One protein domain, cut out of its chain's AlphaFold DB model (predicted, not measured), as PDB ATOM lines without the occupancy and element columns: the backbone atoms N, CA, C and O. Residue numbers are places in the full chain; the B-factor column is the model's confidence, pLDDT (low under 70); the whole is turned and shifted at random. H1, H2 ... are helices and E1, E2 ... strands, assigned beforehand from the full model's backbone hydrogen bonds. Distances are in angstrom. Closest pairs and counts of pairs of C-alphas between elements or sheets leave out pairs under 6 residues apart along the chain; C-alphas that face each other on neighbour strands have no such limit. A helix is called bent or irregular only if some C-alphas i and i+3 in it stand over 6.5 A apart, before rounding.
ATOM      1  N   PHE A 223      64.810  72.737  22.921       95.62
ATOM      2  CA  PHE A 223      65.582  73.980  22.945       95.62
ATOM      3  C   PHE A 223      64.880  75.093  22.155       95.62
ATOM      4  O   PHE A 223      63.944  74.850  21.393       95.62
ATOM      5  N   VAL A 224      65.305  76.341  22.368       94.56
ATOM      6  CA  VAL A 224      64.723  77.529  21.721       94.56
ATOM      7  C   VAL A 224      65.781  78.282  20.927       94.56
ATOM      8  O   VAL A 224      66.898  78.479  21.399       94.56
ATOM      9  N   ALA A 225      65.402  78.772  19.746       91.12
ATOM     10  CA  ALA A 225      66.279  79.589  18.908       91.12
ATOM     11  C   ALA A 225      66.666  80.927  19.572       91.12
ATOM     12  O   ALA A 225      67.797  81.397  19.440       91.12
ATOM     13  N   ASP A 226      65.720  81.557  20.284       92.81
ATOM     14  CA  ASP A 226      65.920  82.835  20.977       92.81
ATOM     15  C   ASP A 226      65.447  82.771  22.436       92.81
ATOM     16  O   ASP A 226      64.253  82.696  22.742       92.81
ATOM     17  N   LYS A 227      66.414  82.893  23.350       93.56
ATOM     18  CA  LYS A 227      66.203  82.923  24.804       93.56
ATOM     19  C   LYS A 227      65.345  84.100  25.254       93.56
ATOM     20  O   LYS A 227      64.640  84.015  26.256       93.56
ATOM     21  N   ARG A 228      65.388  85.229  24.534       92.38
ATOM     22  CA  ARG A 228      64.657  86.454  24.911       92.38
ATOM     23  C   ARG A 228      63.151  86.268  24.838       92.38
ATOM     24  O   ARG A 228      62.413  86.931  25.565       92.38
ATOM     25  N   THR A 229      62.704  85.378  23.964       92.81
ATOM     26  CA  THR A 229      61.293  85.087  23.729       92.81
ATOM     27  C   THR A 229      60.903  83.694  24.207       92.81
ATOM     28  O   THR A 229      59.808  83.248  23.888       92.81
ATOM     29  N   ALA A 230      61.737  83.020  25.007       95.56
ATOM     30  CA  ALA A 230      61.504  81.642  25.437       95.56
ATOM     31  C   ALA A 230      60.113  81.441  26.073       95.56
ATOM     32  O   ALA A 230      59.368  80.547  25.695       95.56
ATOM     33  N   PHE A 231      59.674  82.347  26.948       96.62
ATOM     34  CA  PHE A 231      58.355  82.250  27.596       96.62
ATOM     35  C   PHE A 231      57.160  82.575  26.674       96.62
ATOM     36  O   PHE A 231      56.016  82.612  27.135       96.62
ATOM     37  N   GLN A 232      57.382  82.829  25.379       94.75
ATOM     38  CA  GLN A 232      56.310  82.831  24.376       94.75
ATOM     39  C   GLN A 232      55.848  81.408  24.048       94.75
ATOM     40  O   GLN A 232      54.656  81.220  23.791       94.75
ATOM     41  N   TYR A 233      56.734  80.417  24.150       95.62
ATOM     42  CA  TYR A 233      56.401  79.014  23.939       95.62
ATOM     43  C   TYR A 233      55.665  78.432  25.148       95.62
ATOM     44  O   TYR A 233      55.998  78.725  26.296       95.62
ATOM     45  N   GLU A 234      54.647  77.619  24.881       95.81
ATOM     46  CA  GLU A 234      53.852  76.944  25.913       95.81
ATOM     47  C   GLU A 234      54.672  75.902  26.670       95.81
ATOM     48  O   GLU A 234      54.737  75.980  27.890       95.81
ATOM     49  N   PHE A 235      55.431  75.068  25.958       96.81
ATOM     50  CA  PHE A 235      56.325  74.066  26.550       96.81
ATOM     51  C   PHE A 235      57.328  74.650  27.558       96.81
ATOM     52  O   PHE A 235      57.601  74.044  28.590       96.81
ATOM     53  N   VAL A 236      57.848  75.859  27.303       97.50
ATOM     54  CA  VAL A 236      58.751  76.555  28.242       97.50
ATOM     55  C   VAL A 236      58.013  76.963  29.518       97.50
ATOM     56  O   VAL A 236      58.583  76.893  30.603       97.50
ATOM     57  N   ARG A 237      56.752  77.396  29.398       97.81
ATOM     58  CA  ARG A 237      55.920  77.773  30.548       97.81
ATOM     59  C   ARG A 237      55.537  76.553  31.378       97.81
ATOM     60  O   ARG A 237      55.670  76.616  32.592       97.81
ATOM     61  N   GLU A 238      55.122  75.468  30.733       97.88
ATOM     62  CA  GLU A 238      54.791  74.205  31.403       97.88
ATOM     63  C   GLU A 238      55.992  73.666  32.180       97.88
ATOM     64  O   GLU A 238      55.905  73.507  33.394       97.88
ATOM     65  N   TRP A 239      57.150  73.534  31.525       98.19
ATOM     66  CA  TRP A 239      58.378  73.095  32.191       98.19
ATOM     67  C   TRP A 239      58.764  73.997  33.374       98.19
ATOM     68  O   TRP A 239      59.128  73.509  34.444       98.19
ATOM     69  N   ALA A 240      58.666  75.320  33.217       98.25
ATOM     70  CA  ALA A 240      58.968  76.248  34.301       98.25
ATOM     71  C   ALA A 240      57.980  76.134  35.477       98.25
ATOM     72  O   ALA A 240      58.392  76.303  36.625       98.25
ATOM     73  N   ALA A 241      56.700  75.855  35.211       98.31
ATOM     74  CA  ALA A 241      55.688  75.640  36.240       98.31
ATOM     75  C   ALA A 241      55.921  74.310  36.984       98.31
ATOM     76  O   ALA A 241      55.952  74.310  38.215       98.31
ATOM     77  N   ASP A 242      56.220  73.225  36.263       98.31
ATOM     78  CA  ASP A 242      56.601  71.927  36.843       98.31
ATOM     79  C   ASP A 242      57.849  72.050  37.730       98.31
ATOM     80  O   ASP A 242      57.921  71.499  38.830       98.31
ATOM     81  N   PHE A 243      58.837  72.825  37.283       98.19
ATOM     82  CA  PHE A 243      60.027  73.107  38.076       98.19
ATOM     83  C   PHE A 243      59.705  73.906  39.347       98.19
ATOM     84  O   PHE A 243      60.275  73.640  40.405       98.19
ATOM     85  N   VAL A 244      58.785  74.873  39.281       97.62
ATOM     86  CA  VAL A 244      58.334  75.613  40.469       97.62
ATOM     87  C   VAL A 244      57.611  74.693  41.454       97.62
ATOM     88  O   VAL A 244      57.888  74.795  42.649       97.62
ATOM     89  N   ASN A 245      56.773  73.763  40.983       97.25
ATOM     90  CA  ASN A 245      56.176  72.714  41.819       97.25
ATOM     91  C   ASN A 245      57.263  71.894  42.533       97.25
ATOM     92  O   ASN A 245      57.230  71.722  43.756       97.25
ATOM     93  N   TRP A 246      58.272  71.448  41.782       97.56
ATOM     94  CA  TRP A 246      59.387  70.670  42.319       97.56
ATOM     95  C   TRP A 246      60.175  71.452  43.383       97.56
ATOM     96  O   TRP A 246      60.379  70.962  44.495       97.56
ATOM     97  N   ILE A 247      60.537  72.709  43.109       96.31
ATOM     98  CA  ILE A 247      61.217  73.576  44.082       96.31
ATOM     99  C   ILE A 247      60.341  73.845  45.308       96.31
ATOM    100  O   ILE A 247      60.850  73.830  46.423       96.31
ATOM    101  N   ALA A 248      59.039  74.075  45.145       94.56
ATOM    102  CA  ALA A 248      58.125  74.254  46.271       94.56
ATOM    103  C   ALA A 248      58.017  72.984  47.140       94.56
ATOM    104  O   ALA A 248      57.881  73.093  48.359       94.56
ATOM    105  N   THR A 249      58.141  71.804  46.524       95.12
ATOM    106  CA  THR A 249      58.129  70.507  47.215       95.12
ATOM    107  C   THR A 249      59.401  70.281  48.038       95.12
ATOM    108  O   THR A 249      59.315  69.840  49.181       95.12
ATOM    109  N   TYR A 250      60.578  70.580  47.480       94.62
ATOM    110  CA  TYR A 250      61.858  70.129  48.045       94.62
ATOM    111  C   TYR A 250      62.753  71.236  48.603       94.62
ATOM    112  O   TYR A 250      63.605  70.966  49.449       94.62
ATOM    113  N   ALA A 251      62.614  72.484  48.158       88.56
ATOM    114  CA  ALA A 251      63.464  73.563  48.645       88.56
ATOM    115  C   ALA A 251      62.962  74.100  49.986       88.56
ATOM    116  O   ALA A 251      61.766  74.304  50.213       88.56
ATOM    117  N   ARG A 252      63.912  74.417  50.868       78.25
ATOM    118  CA  ARG A 252      63.603  74.961  52.188       78.25
ATOM    119  C   ARG A 252      62.780  76.237  52.100       78.25
ATOM    120  O   ARG A 252      63.243  77.259  51.577       78.25
ATOM    121  N   ARG A 253      61.588  76.219  52.704       69.38
ATOM    122  CA  ARG A 253      60.775  77.426  52.862       69.38
ATOM    123  C   ARG A 253      61.562  78.378  53.751       69.38
ATOM    124  O   ARG A 253      61.799  78.113  54.925       69.38
ATOM    125  N   ARG A 254      61.994  79.514  53.209       58.41
ATOM    126  CA  ARG A 254      62.788  80.490  53.976       58.41
ATOM    127  C   ARG A 254      62.051  81.002  55.224       58.41
ATOM    128  O   ARG A 254      62.691  81.450  56.173       58.41
ATOM    129  N   GLU A 255      60.724  80.930  55.219       53.91
ATOM    130  CA  GLU A 255      59.862  81.256  56.358       53.91
ATOM    131  C   GLU A 255      60.069  80.324  57.558       53.91
ATOM    132  O   GLU A 255      59.905  80.783  58.679       53.91
ATOM    133  N   GLU A 256      60.567  79.094  57.381       58.41
ATOM    134  CA  GLU A 256      60.929  78.212  58.506       58.41
ATOM    135  C   GLU A 256      62.059  78.795  59.378       58.41
ATOM    136  O   GLU A 256      62.193  78.443  60.547       58.41
ATOM    137  N   LEU A 271      53.760  84.190  45.532       82.75
ATOM    138  CA  LEU A 271      55.140  83.832  45.285       82.75
ATOM    139  C   LEU A 271      55.996  85.088  45.370       82.75
ATOM    140  O   LEU A 271      55.883  86.019  44.571       82.75
ATOM    141  N   SER A 272      56.843  85.140  46.397       87.44
ATOM    142  CA  SER A 272      57.683  86.310  46.587       87.44
ATOM    143  C   SER A 272      58.560  86.499  45.348       87.44
ATOM    144  O   SER A 272      59.151  85.547  44.835       87.44
ATOM    145  N   LYS A 273      58.730  87.747  44.903       89.25
ATOM    146  CA  LYS A 273      59.661  88.090  43.813       89.25
ATOM    147  C   LYS A 273      61.039  87.448  44.003       89.25
ATOM    148  O   LYS A 273      61.689  87.041  43.050       89.25
ATOM    149  N   ARG A 274      61.497  87.339  45.253       86.25
ATOM    150  CA  ARG A 274      62.770  86.696  45.586       86.25
ATOM    151  C   ARG A 274      62.766  85.196  45.289       86.25
ATOM    152  O   ARG A 274      63.761  84.717  44.764       86.25
ATOM    153  N   PHE A 275      61.690  84.483  45.621       91.31
ATOM    154  CA  PHE A 275      61.541  83.067  45.288       91.31
ATOM    155  C   PHE A 275      61.627  82.860  43.774       91.31
ATOM    156  O   PHE A 275      62.471  82.098  43.317       91.31
ATOM    157  N   LEU A 276      60.853  83.624  42.997       94.56
ATOM    158  CA  LEU A 276      60.852  83.530  41.533       94.56
ATOM    159  C   LEU A 276      62.215  83.861  40.914       94.56
ATOM    160  O   LEU A 276      62.623  83.230  39.945       94.56
ATOM    161  N   MET A 277      62.942  84.829  41.476       93.25
ATOM    162  CA  MET A 277      64.298  85.154  41.025       93.25
ATOM    163  C   MET A 277      65.303  84.033  41.319       93.25
ATOM    164  O   MET A 277      66.184  83.798  40.502       93.25
ATOM    165  N   GLU A 278      65.204  83.347  42.462       93.50
ATOM    166  CA  GLU A 278      66.080  82.201  42.752       93.50
ATOM    167  C   GLU A 278      65.704  80.975  41.912       93.50
ATOM    168  O   GLU A 278      66.583  80.372  41.305       93.50
ATOM    169  N   ALA A 279      64.410  80.666  41.780       96.00
ATOM    170  CA  ALA A 279      63.937  79.605  40.891       96.00
ATOM    171  C   ALA A 279      64.361  79.860  39.431       96.00
ATOM    172  O   ALA A 279      64.809  78.946  38.746       96.00
ATOM    173  N   GLY A 280      64.315  81.117  38.976       97.25
ATOM    174  CA  GLY A 280      64.785  81.513  37.648       97.25
ATOM    175  C   GLY A 280      66.279  81.255  37.426       97.25
ATOM    176  O   GLY A 280      66.653  80.750  36.370       97.25
ATOM    177  N   LYS A 281      67.134  81.523  38.424       97.00
ATOM    178  CA  LYS A 281      68.565  81.168  38.365       97.00
ATOM    179  C   LYS A 281      68.778  79.659  38.311       97.00
ATOM    180  O   LYS A 281      69.644  79.193  37.582       97.00
ATOM    181  N   MET A 282      68.000  78.891  39.075       97.69
ATOM    182  CA  MET A 282      68.115  77.433  39.075       97.69
ATOM    183  C   MET A 282      67.691  76.841  37.722       97.69
ATOM    184  O   MET A 282      68.428  76.030  37.170       97.69
ATOM    185  N   LEU A 283      66.597  77.323  37.119       97.69
ATOM    186  CA  LEU A 283      66.214  76.969  35.742       97.69
ATOM    187  C   LEU A 283      67.328  77.290  34.738       97.69
ATOM    188  O   LEU A 283      67.696  76.448  33.920       97.69
ATOM    189  N   ALA A 284      67.895  78.497  34.825       97.56
ATOM    190  CA  ALA A 284      68.993  78.922  33.964       97.56
ATOM    191  C   ALA A 284      70.291  78.134  34.209       97.56
ATOM    192  O   ALA A 284      71.134  78.091  33.326       97.56
ATOM    193  N   SER A 285      70.454  77.479  35.363       97.75
ATOM    194  CA  SER A 285      71.578  76.565  35.605       97.75
ATOM    195  C   SER A 285      71.402  75.198  34.930       97.75
ATOM    196  O   SER A 285      72.393  74.574  34.561       97.75
ATOM    197  N   ILE A 286      70.154  74.757  34.711       98.00
ATOM    198  CA  ILE A 286      69.827  73.506  34.004       98.00
ATOM    199  C   ILE A 286      69.905  73.713  32.487       98.00
ATOM    200  O   ILE A 286      70.551  72.945  31.776       98.00
ATOM    201  N   ALA A 287      69.273  74.775  31.986       97.62
ATOM    202  CA  ALA A 287      69.201  75.074  30.557       97.62
ATOM    203  C   ALA A 287      69.511  76.562  30.275       97.62
ATOM    204  O   ALA A 287      68.625  77.311  29.845       97.62
ATOM    205  N   PRO A 288      70.764  77.019  30.492       97.19
ATOM    206  CA  PRO A 288      71.210  78.372  30.160       97.19
ATOM    207  C   PRO A 288      71.023  78.701  28.681       97.19
ATOM    208  O   PRO A 288      70.969  79.874  28.317       97.19
ATOM    209  N   GLU A 289      70.937  77.702  27.801       95.62
ATOM    210  CA  GLU A 289      70.632  77.840  26.379       95.62
ATOM    211  C   GLU A 289      69.176  78.215  26.103       95.62
ATOM    212  O   GLU A 289      68.891  78.720  25.022       95.62
ATOM    213  N   VAL A 290      68.279  78.035  27.074       96.44
ATOM    214  CA  VAL A 290      66.837  78.239  26.904       96.44
ATOM    215  C   VAL A 290      66.352  79.494  27.613       96.44
ATOM    216  O   VAL A 290      65.602  80.277  27.031       96.44
ATOM    217  N   VAL A 291      66.790  79.730  28.852       97.44
ATOM    218  CA  VAL A 291      66.277  80.823  29.691       97.44
ATOM    219  C   VAL A 291      67.399  81.615  30.364       97.44
ATOM    220  O   VAL A 291      68.449  81.078  30.697       97.44
ATOM    221  N   TYR A 292      67.164  82.911  30.591       97.44
ATOM    222  CA  TYR A 292      67.980  83.733  31.498       97.44
ATOM    223  C   TYR A 292      67.453  83.669  32.935       97.44
ATOM    224  O   TYR A 292      66.242  83.541  33.127       97.44
ATOM    225  N   ASP A 293      68.316  83.942  33.913       97.25
ATOM    226  CA  ASP A 293      68.020  83.985  35.354       97.25
ATOM    227  C   ASP A 293      66.772  84.804  35.726       97.25
ATOM    228  O   ASP A 293      66.050  84.484  36.667       97.25
ATOM    229  N   SER A 294      66.507  85.892  34.998       96.00
ATOM    230  CA  SER A 294      65.386  86.809  35.251       96.00
ATOM    231  C   SER A 294      64.129  86.505  34.430       96.00
ATOM    232  O   SER A 294      63.112  87.190  34.590       96.00
ATOM    233  N   SER A 295      64.179  85.509  33.541       96.31
ATOM    234  CA  SER A 295      63.114  85.241  32.566       96.31
ATOM    235  C   SER A 295      61.834  84.776  33.244       96.31
ATOM    236  O   SER A 295      60.769  85.281  32.904       96.31
ATOM    237  N   LEU A 296      61.946  83.898  34.249       97.38
ATOM    238  CA  LEU A 296      60.798  83.387  35.004       97.38
ATOM    239  C   LEU A 296      60.017  84.527  35.668       97.38
ATOM    240  O   LEU A 296      58.825  84.681  35.421       97.38
ATOM    241  N   ASN A 297      60.697  85.376  36.447       96.81
ATOM    242  CA  ASN A 297      60.053  86.509  37.115       96.81
ATOM    243  C   ASN A 297      59.449  87.501  36.109       96.81
ATOM    244  O   ASN A 297      58.351  88.003  36.315       96.81
ATOM    245  N   SER A 298      60.162  87.788  35.016       96.81
ATOM    246  CA  SER A 298      59.669  88.710  33.985       96.81
ATOM    247  C   SER A 298      58.425  88.159  33.281       96.81
ATOM    248  O   SER A 298      57.489  88.908  33.015       96.81
ATOM    249  N   ALA A 299      58.395  86.855  32.992       97.12
ATOM    250  CA  ALA A 299      57.248  86.192  32.386       97.12
ATOM    251  C   ALA A 299      56.052  86.123  33.341       97.12
ATOM    252  O   ALA A 299      54.935  86.400  32.912       97.12
ATOM    253  N   TYR A 300      56.300  85.820  34.617       97.00
ATOM    254  CA  TYR A 300      55.299  85.823  35.683       97.00
ATOM    255  C   TYR A 300      54.646  87.207  35.843       97.00
ATOM    256  O   TYR A 300      53.427  87.309  35.908       97.00
ATOM    257  N   GLU A 301      55.429  88.296  35.823       96.12
ATOM    258  CA  GLU A 301      54.894  89.667  35.904       96.12
ATOM    259  C   GLU A 301      54.139  90.097  34.627       96.12
ATOM    260  O   GLU A 301      53.244  90.936  34.691       96.12
ATOM    261  N   ALA A 302      54.501  89.559  33.456       96.56
ATOM    262  CA  ALA A 302      53.964  90.001  32.168       96.56
ATOM    263  C   ALA A 302      52.722  89.228  31.684       96.56
ATOM    264  O   ALA A 302      52.057  89.685  30.752       96.56
ATOM    265  N   ARG A 303      52.436  88.041  32.235       95.75
ATOM    266  CA  ARG A 303      51.419  87.110  31.713       95.75
ATOM    267  C   ARG A 303      50.536  86.566  32.838       95.75
ATOM    268  O   ARG A 303      50.919  85.602  33.488       95.75
ATOM    269  N   GLU A 304      49.326  87.105  32.993       95.50
ATOM    270  CA  GLU A 304      48.387  86.686  34.056       95.50
ATOM    271  C   GLU A 304      48.059  85.181  34.027       95.50
ATOM    272  O   GLU A 304      48.144  84.530  35.056       95.50
ATOM    273  N   LEU A 305      47.804  84.580  32.856       95.81
ATOM    274  CA  LEU A 305      47.530  83.130  32.778       95.81
ATOM    275  C   LEU A 305      48.713  82.273  33.253       95.81
ATOM    276  O   LEU A 305      48.533  81.233  33.872       95.81
ATOM    277  N   PHE A 306      49.938  82.709  32.950       96.62
ATOM    278  CA  PHE A 306      51.133  82.004  33.406       96.62
ATOM    279  C   PHE A 306      51.365  82.221  34.902       96.62
ATOM    280  O   PHE A 306      51.828  81.325  35.594       96.62
ATOM    281  N   LYS A 307      51.028  83.409  35.405       96.06
ATOM    282  CA  LYS A 307      51.088  83.738  36.823       96.06
ATOM    283  C   LYS A 307      50.187  82.817  37.651       96.06
ATOM    284  O   LYS A 307      50.689  82.212  38.590       96.06
ATOM    285  N   GLU A 308      48.919  82.673  37.258       95.31
ATOM    286  CA  GLU A 308      47.958  81.750  37.886       95.31
ATOM    287  C   GLU A 308      48.490  80.311  37.861       95.31
ATOM    288  O   GLU A 308      48.569  79.663  38.898       95.31
ATOM    289  N   GLN A 309      48.981  79.849  36.705       96.81
ATOM    290  CA  GLN A 309      49.563  78.509  36.569       96.81
ATOM    291  C   GLN A 309      50.744  78.270  37.525       96.81
ATOM    292  O   GLN A 309      50.849  77.209  38.132       96.81
ATOM    293  N   VAL A 310      51.652  79.239  37.654       96.62
ATOM    294  CA  VAL A 310      52.830  79.118  38.525       96.62
ATOM    295  C   VAL A 310      52.441  79.162  40.008       96.62
ATOM    296  O   VAL A 310      53.062  78.468  40.811       96.62
ATOM    297  N   GLU A 311      51.429  79.953  40.380       94.88
ATOM    298  CA  GLU A 311      50.875  79.982  41.744       94.88
ATOM    299  C   GLU A 311      50.207  78.647  42.103       94.88
ATOM    300  O   GLU A 311      50.541  78.073  43.140       94.88
ATOM    301  N   ASP A 312      49.373  78.107  41.210       95.56
ATOM    302  CA  ASP A 312      48.718  76.805  41.380       95.56
ATOM    303  C   ASP A 312      49.743  75.667  41.527       95.56
ATOM    304  O   ASP A 312      49.614  74.805  42.399       95.56
ATOM    305  N   GLU A 313      50.783  75.646  40.689       96.62
ATOM    306  CA  GLU A 313      51.831  74.622  40.752       96.62
ATOM    307  C   GLU A 313      52.700  74.735  42.011       96.62
ATOM    308  O   GLU A 313      53.065  73.718  42.609       96.62
ATOM    309  N   ALA A 314      52.994  75.952  42.472       94.88
ATOM    310  CA  ALA A 314      53.673  76.138  43.750       94.88
ATOM    311  C   ALA A 314      52.821  75.647  44.928       94.88
ATOM    312  O   ALA A 314      53.341  74.971  45.818       94.88
ATOM    313  N   GLU A 315      51.517  75.948  44.924       92.56
ATOM    314  CA  GLU A 315      50.594  75.486  45.959       92.56
ATOM    315  C   GLU A 315      50.524  73.957  46.005       92.56
ATOM    316  O   GLU A 315      50.672  73.374  47.080       92.56
ATOM    317  N   LYS A 316      50.409  73.295  44.847       95.06
ATOM    318  CA  LYS A 316      50.468  71.826  44.752       95.06
ATOM    319  C   LYS A 316      51.772  71.265  45.317       95.06
ATOM    320  O   LYS A 316      51.737  70.250  46.010       95.06
ATOM    321  N   GLY A 317      52.909  71.904  45.038       94.81
ATOM    322  CA  GLY A 317      54.205  71.489  45.576       94.81
ATOM    323  C   GLY A 317      54.264  71.576  47.106       94.81
ATOM    324  O   GLY A 317      54.682  70.625  47.768       94.81
ATOM    325  N   TRP A 318      53.772  72.672  47.694       92.56
ATOM    326  CA  TRP A 318      53.683  72.807  49.154       92.56
ATOM    327  C   TRP A 318      52.701  71.815  49.781       92.56
ATOM    328  O   TRP A 318      53.043  71.183  50.777       92.56
ATOM    329  N   GLN A 319      51.520  71.628  49.184       92.12
ATOM    330  CA  GLN A 319      50.541  70.639  49.646       92.12
ATOM    331  C   GLN A 319      51.125  69.224  49.609       92.12
ATOM    332  O   GLN A 319      50.991  68.487  50.579       92.12
ATOM    333  N   ARG A 320      51.835  68.858  48.534       94.06
ATOM    334  CA  ARG A 320      52.536  67.571  48.426       94.06
ATOM    335  C   ARG A 320      53.585  67.420  49.524       94.06
ATOM    336  O   ARG A 320      53.685  66.364  50.138       94.06
ATOM    337  N   ARG A 321      54.362  68.468  49.796       92.75
ATOM    338  CA  ARG A 321      55.346  68.440  50.879       92.75
ATOM    339  C   ARG A 321      54.694  68.135  52.230       92.75
ATOM    340  O   ARG A 321      55.207  67.297  52.964       92.75
ATOM    341  N   GLU A 322      53.574  68.788  52.532       91.56
ATOM    342  CA  GLU A 322      52.810  68.576  53.768       91.56
ATOM    343  C   GLU A 322      52.143  67.191  53.820       91.56
ATOM    344  O   GLU A 322      52.189  66.529  54.853       91.56
ATOM    345  N   GLU A 323      51.550  66.729  52.716       94.75
ATOM    346  CA  GLU A 323      50.849  65.440  52.623       94.75
ATOM    347  C   GLU A 323      51.790  64.244  52.822       94.75
ATOM    348  O   GLU A 323      51.423  63.267  53.478       94.75
ATOM    349  N   PHE A 324      53.000  64.320  52.267       93.81
ATOM    350  CA  PHE A 324      53.979  63.231  52.288       93.81
ATOM    351  C   PHE A 324      55.079  63.406  53.346       93.81
ATOM    352  O   PHE A 324      55.999  62.590  53.376       93.81
ATOM    353  N   ASP A 325      54.982  64.436  54.195       92.19
ATOM    354  CA  ASP A 325      55.981  64.788  55.218       92.19
ATOM    355  C   ASP A 325      57.407  64.845  54.634       92.19
ATOM    356  O   ASP A 325      58.346  64.220  55.123       92.19
ATOM    357  N   ILE A 326      57.550  65.539  53.497       91.88
ATOM    358  CA  ILE A 326      58.818  65.625  52.765       91.88
ATOM    359  C   ILE A 326      59.729  66.658  53.435       91.88
ATOM    360  O   ILE A 326      59.440  67.865  53.483       91.88
ATOM    361  N   ASP A 327      60.880  66.179  53.901       92.00
ATOM    362  CA  ASP A 327      61.953  67.027  54.399       92.00
ATOM    363  C   ASP A 327      62.518  67.926  53.293       92.00
ATOM    364  O   ASP A 327      62.645  67.542  52.129       92.00
ATOM    365  N   SER A 328      62.881  69.154  53.670       90.62
ATOM    366  CA  SER A 328      63.581  70.046  52.742       90.62
ATOM    367  C   SER A 328      64.967  69.511  52.434       90.62
ATOM    368  O   SER A 328      65.731  69.212  53.351       90.62
ATOM    369  N   LEU A 329      65.338  69.541  51.158       91.56
ATOM    370  CA  LEU A 329      66.711  69.317  50.739       91.56
ATOM    371  C   LEU A 329      67.605  70.436  51.276       91.56
ATOM    372  O   LEU A 329      67.262  71.628  51.242       91.56
ATOM    373  N   ASP A 330      68.784  70.054  51.758       90.31
ATOM    374  CA  ASP A 330      69.838  71.015  52.032       90.31
ATOM    375  C   ASP A 330      70.380  71.623  50.721       90.31
ATOM    376  O   ASP A 330      70.102  71.164  49.610       90.31
ATOM    377  N   ALA A 331      71.156  72.699  50.842       89.12
ATOM    378  CA  ALA A 331      71.648  73.434  49.681       89.12
ATOM    379  C   ALA A 331      72.640  72.637  48.812       89.12
ATOM    380  O   ALA A 331      72.704  72.878  47.606       89.12
ATOM    381  N   ALA A 332      73.425  71.731  49.401       89.94
ATOM    382  CA  ALA A 332      74.376  70.903  48.669       89.94
ATOM    383  C   ALA A 332      73.637  69.815  47.885       89.94
ATOM    384  O   ALA A 332      73.840  69.697  46.679       89.94
ATOM    385  N   THR A 333      72.703  69.124  48.535       92.12
ATOM    386  CA  THR A 333      71.855  68.100  47.919       92.12
ATOM    387  C   THR A 333      71.019  68.695  46.787       92.12
ATOM    388  O   THR A 333      71.057  68.202  45.661       92.12
ATOM    389  N   LEU A 334      70.373  69.848  47.011       93.50
ATOM    390  CA  LEU A 334      69.654  70.579  45.963       93.50
ATOM    391  C   LEU A 334      70.558  70.902  44.759       93.50
ATOM    392  O   LEU A 334      70.147  70.750  43.609       93.50
ATOM    393  N   LYS A 335      71.807  71.318  45.005       93.38
ATOM    394  CA  LYS A 335      72.783  71.591  43.942       93.38
ATOM    395  C   LYS A 335      73.152  70.321  43.166       93.38
ATOM    396  O   LYS A 335      73.331  70.416  41.953       93.38
ATOM    397  N   CYS A 336      73.237  69.162  43.819       94.12
ATOM    398  CA  CYS A 336      73.464  67.879  43.149       94.12
ATOM    399  C   CYS A 336      72.308  67.519  42.202       94.12
ATOM    400  O   CYS A 336      72.574  67.198  41.047       94.12
ATOM    401  N   TYR A 337      71.043  67.689  42.610       95.81
ATOM    402  CA  TYR A 337      69.894  67.482  41.710       95.81
ATOM    403  C   TYR A 337      69.905  68.415  40.498       95.81
ATOM    404  O   TYR A 337      69.620  67.983  39.384       95.81
ATOM    405  N   LEU A 338      70.248  69.692  40.693       96.69
ATOM    406  CA  LEU A 338      70.347  70.650  39.587       96.69
ATOM    407  C   LEU A 338      71.483  70.282  38.618       96.69
ATOM    408  O   LEU A 338      71.303  70.378  37.405       96.69
ATOM    409  N   LYS A 339      72.631  69.820  39.135       96.00
ATOM    410  CA  LYS A 339      73.735  69.296  38.313       96.00
ATOM    411  C   LYS A 339      73.321  68.042  37.539       96.00
ATOM    412  O   LYS A 339      73.599  67.966  36.349       96.00
ATOM    413  N   ALA A 340      72.640  67.098  38.187       95.44
ATOM    414  CA  ALA A 340      72.143  65.887  37.540       95.44
ATOM    415  C   ALA A 340      71.148  66.226  36.417       95.44
ATOM    416  O   ALA A 340      71.302  65.757  35.295       95.44
ATOM    417  N   ALA A 341      70.202  67.139  36.666       97.00
ATOM    418  CA  ALA A 341      69.277  67.628  35.643       97.00
ATOM    419  C   ALA A 341      70.001  68.305  34.467       97.00
ATOM    420  O   ALA A 341      69.665  68.064  33.308       97.00
ATOM    421  N   ARG A 342      71.028  69.123  34.741       96.88
ATOM    422  CA  ARG A 342      71.883  69.705  33.693       96.88
ATOM    423  C   ARG A 342      72.573  68.621  32.870       96.88
ATOM    424  O   ARG A 342      72.610  68.736  31.650       96.88
ATOM    425  N   HIS A 343      73.117  67.599  33.523       95.31
ATOM    426  CA  HIS A 343      73.788  66.490  32.855       95.31
ATOM    427  C   HIS A 343      72.840  65.771  31.897       95.31
ATOM    428  O   HIS A 343      73.118  65.727  30.703       95.31
ATOM    429  N   THR A 344      71.674  65.342  32.389       96.31
ATOM    430  CA  THR A 344      70.635  64.703  31.569       96.31
ATOM    431  C   THR A 344      70.232  65.582  30.386       96.31
ATOM    432  O   THR A 344      70.157  65.107  29.259       96.31
ATOM    433  N   TYR A 345      70.049  66.888  30.604       96.81
ATOM    434  CA  TYR A 345      69.720  67.820  29.525       96.81
ATOM    435  C   TYR A 345      70.812  67.910  28.442       96.81
ATOM    436  O   TYR A 345      70.507  67.982  27.252       96.81
ATOM    437  N   VAL A 346      72.089  67.904  28.836       95.81
ATOM    438  CA  VAL A 346      73.231  67.951  27.907       95.81
ATOM    439  C   VAL A 346      73.418  66.623  27.170       95.81
ATOM    440  O   VAL A 346      73.762  66.633  25.989       95.81
ATOM    441  N   GLU A 347      73.192  65.493  27.837       94.25
ATOM    442  CA  GLU A 347      73.212  64.166  27.213       94.25
ATOM    443  C   GLU A 347      72.110  64.022  26.161       94.25
ATOM    444  O   GLU A 347      72.368  63.540  25.056       94.25
ATOM    445  N   ASP A 348      70.911  64.520  26.467       95.31
ATOM    446  CA  ASP A 348      69.773  64.493  25.553       95.31
ATOM    447  C   ASP A 348      69.862  65.546  24.444       95.31
ATOM    448  O   ASP A 348      69.108  65.459  23.473       95.31
ATOM    449  N   TRP A 349      70.800  66.501  24.529       92.50
ATOM    450  CA  TRP A 349      70.940  67.628  23.598       92.50
ATOM    451  C   TRP A 349      70.838  67.252  22.107       92.50
ATOM    452  O   TRP A 349      70.087  67.910  21.384       92.50
ATOM    453  N   PRO A 350      71.511  66.192  21.607       93.81
ATOM    454  CA  PRO A 350      71.419  65.791  20.198       93.81
ATOM    455  C   PRO A 350      70.019  65.339  19.758       93.81
ATOM    456  O   PRO A 350      69.731  65.324  18.562       93.81
ATOM    457  N   ASN A 351      69.168  64.950  20.709       94.69
ATOM    458  CA  ASN A 351      67.812  64.456  20.487       94.69
ATOM    459  C   ASN A 351      66.737  65.513  20.788       94.69
ATOM    460  O   ASN A 351      65.554  65.256  20.553       94.69
ATOM    461  N   LEU A 352      67.118  66.686  21.307       93.88
ATOM    462  CA  LEU A 352      66.169  67.753  21.605       93.88
ATOM    463  C   LEU A 352      65.598  68.331  20.312       93.88
ATOM    464  O   LEU A 352      66.301  68.564  19.328       93.88
ATOM    465  N   HIS A 353      64.301  68.610  20.339       94.38
ATOM    466  CA  HIS A 353      63.628  69.284  19.242       94.38
ATOM    467  C   HIS A 353      63.722  70.803  19.423       94.38
ATOM    468  O   HIS A 353      63.524  71.331  20.522       94.38
ATOM    469  N   GLU A 354      64.023  71.509  18.333       96.06
ATOM    470  CA  GLU A 354      63.929  72.967  18.302       96.06
ATOM    471  C   GLU A 354      62.455  73.362  18.306       96.06
ATOM    472  O   GLU A 354      61.674  72.862  17.493       96.06
ATOM    473  N   LEU A 355      62.058  74.261  19.205       94.31
ATOM    474  CA  LEU A 355      60.722  74.840  19.144       94.31
ATOM    475  C   LEU A 355      60.650  75.819  17.971       94.31
ATOM    476  O   LEU A 355      61.343  76.841  17.963       94.31
ATOM    477  N   ASP A 356      59.784  75.508  17.002       90.69
ATOM    478  CA  ASP A 356      59.527  76.370  15.850       90.69
ATOM    479  C   ASP A 356      59.120  77.765  16.329       90.69
ATOM    480  O   ASP A 356      58.203  77.872  17.154       90.69
TER     481      ASP A 356
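Overview. This is residues 223 to 256 and 271 to 356 of the 455 residues of an uncharacterized protein of Auricularia subglabra (strain TFB-10046 / SS5) (UniProt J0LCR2). The longest helix, H6, runs along one side of a helical body in which H2 and H5 pack side by side and H3, from the helical hairpin of H3 and H4, crosses H2. H6 packs on residues 282 to 286 of H3, while H1 and the short strand E1 lie toward one end of the domain. The printed part has 120 residues with six named helices and one named strand, in the order H1 H2 H3 H4 H5 H6 E1, and its class is mostly helix. It is compact, with a radius of gyration of the C-alphas of 14.2 A and spans of 41 by 33 by 21 A.

Arrangement. H6, residues 331 to 351, touches H3, residues 273 to 286, at a steep tilt of 48 degrees, the same way. Their closest C-alphas are those of Arg 342 and Ile 286, 4.3 A apart, and H6 touches H3 with residues 338 to 345 alone. H3 touches H2, residues 234 to 250, with residues 279 to 283 alone; they are only just about perpendicular at 71 degrees, and the closest C-alphas, of Ala 279 and Val 244, are 6.9 A apart. H2 and H6 are only just apart, at 8.1 A. H2 touches H5, residues 304 to 323, at a shallow tilt of 29 degrees, the same way, with the C-alphas of Thr 249 and Gly 317 closest at 4.4 A. H3 and H4, residues 295 to 302, form a helical hairpin at a steep tilt of 41 degrees, closest at the C-alphas of Gly 280 and Leu 296, 5.1 A. H4 and H5 touch only at the corner by their link, closest at the C-alphas of Tyr 300 and Lys 307, 4.8 A. H1, residues 227 to 232, touches H4, with the C-alphas of Phe 231 and Ala 299 closest at 6.3 A. E1, residues 353 to 355, pairs with no named strand, but its residues 354 to 355 pair in parallel with residues 223 to 224. Every O i to N i+4 pair is within hydrogen-bond range in H2, H3, H4 and H5, against 15 of 17 in H6 and 0 of 2 in H1, where 2 of 3 O i to N i+3 pairs are within range.

Along the chain. H6 is 30.8 A long, from C-alpha 331 at (71.648, 73.434, 49.681); it is irregular, with C-alphas 347 and 350 7.4 A apart. H5 measures 28.3 A, H2 24.5 A, H3 20.3 A, H4 10.3 A and E1 6.3 A. H1, 9.9 A long, begins at C-alpha 227 (66.203, 82.923, 24.804) and is irregular, with C-alphas 228 and 231 8.0 A apart. E1 ends at C-alpha 355 (60.722, 74.840, 19.144).

Size, cuts and confidence. The two C-alphas farthest apart, those of Glu 256 and Asp 356, are 42.7 A apart. Residues 257 to 270 are not printed, and C-alphas 256 and 271 are 15.5 A apart across this cut, which lies in the link from H2 to H3. Of the links that are printed whole, none is long. The mean pLDDT of the printed part is 93.5, with residues 253 to 256 under 70.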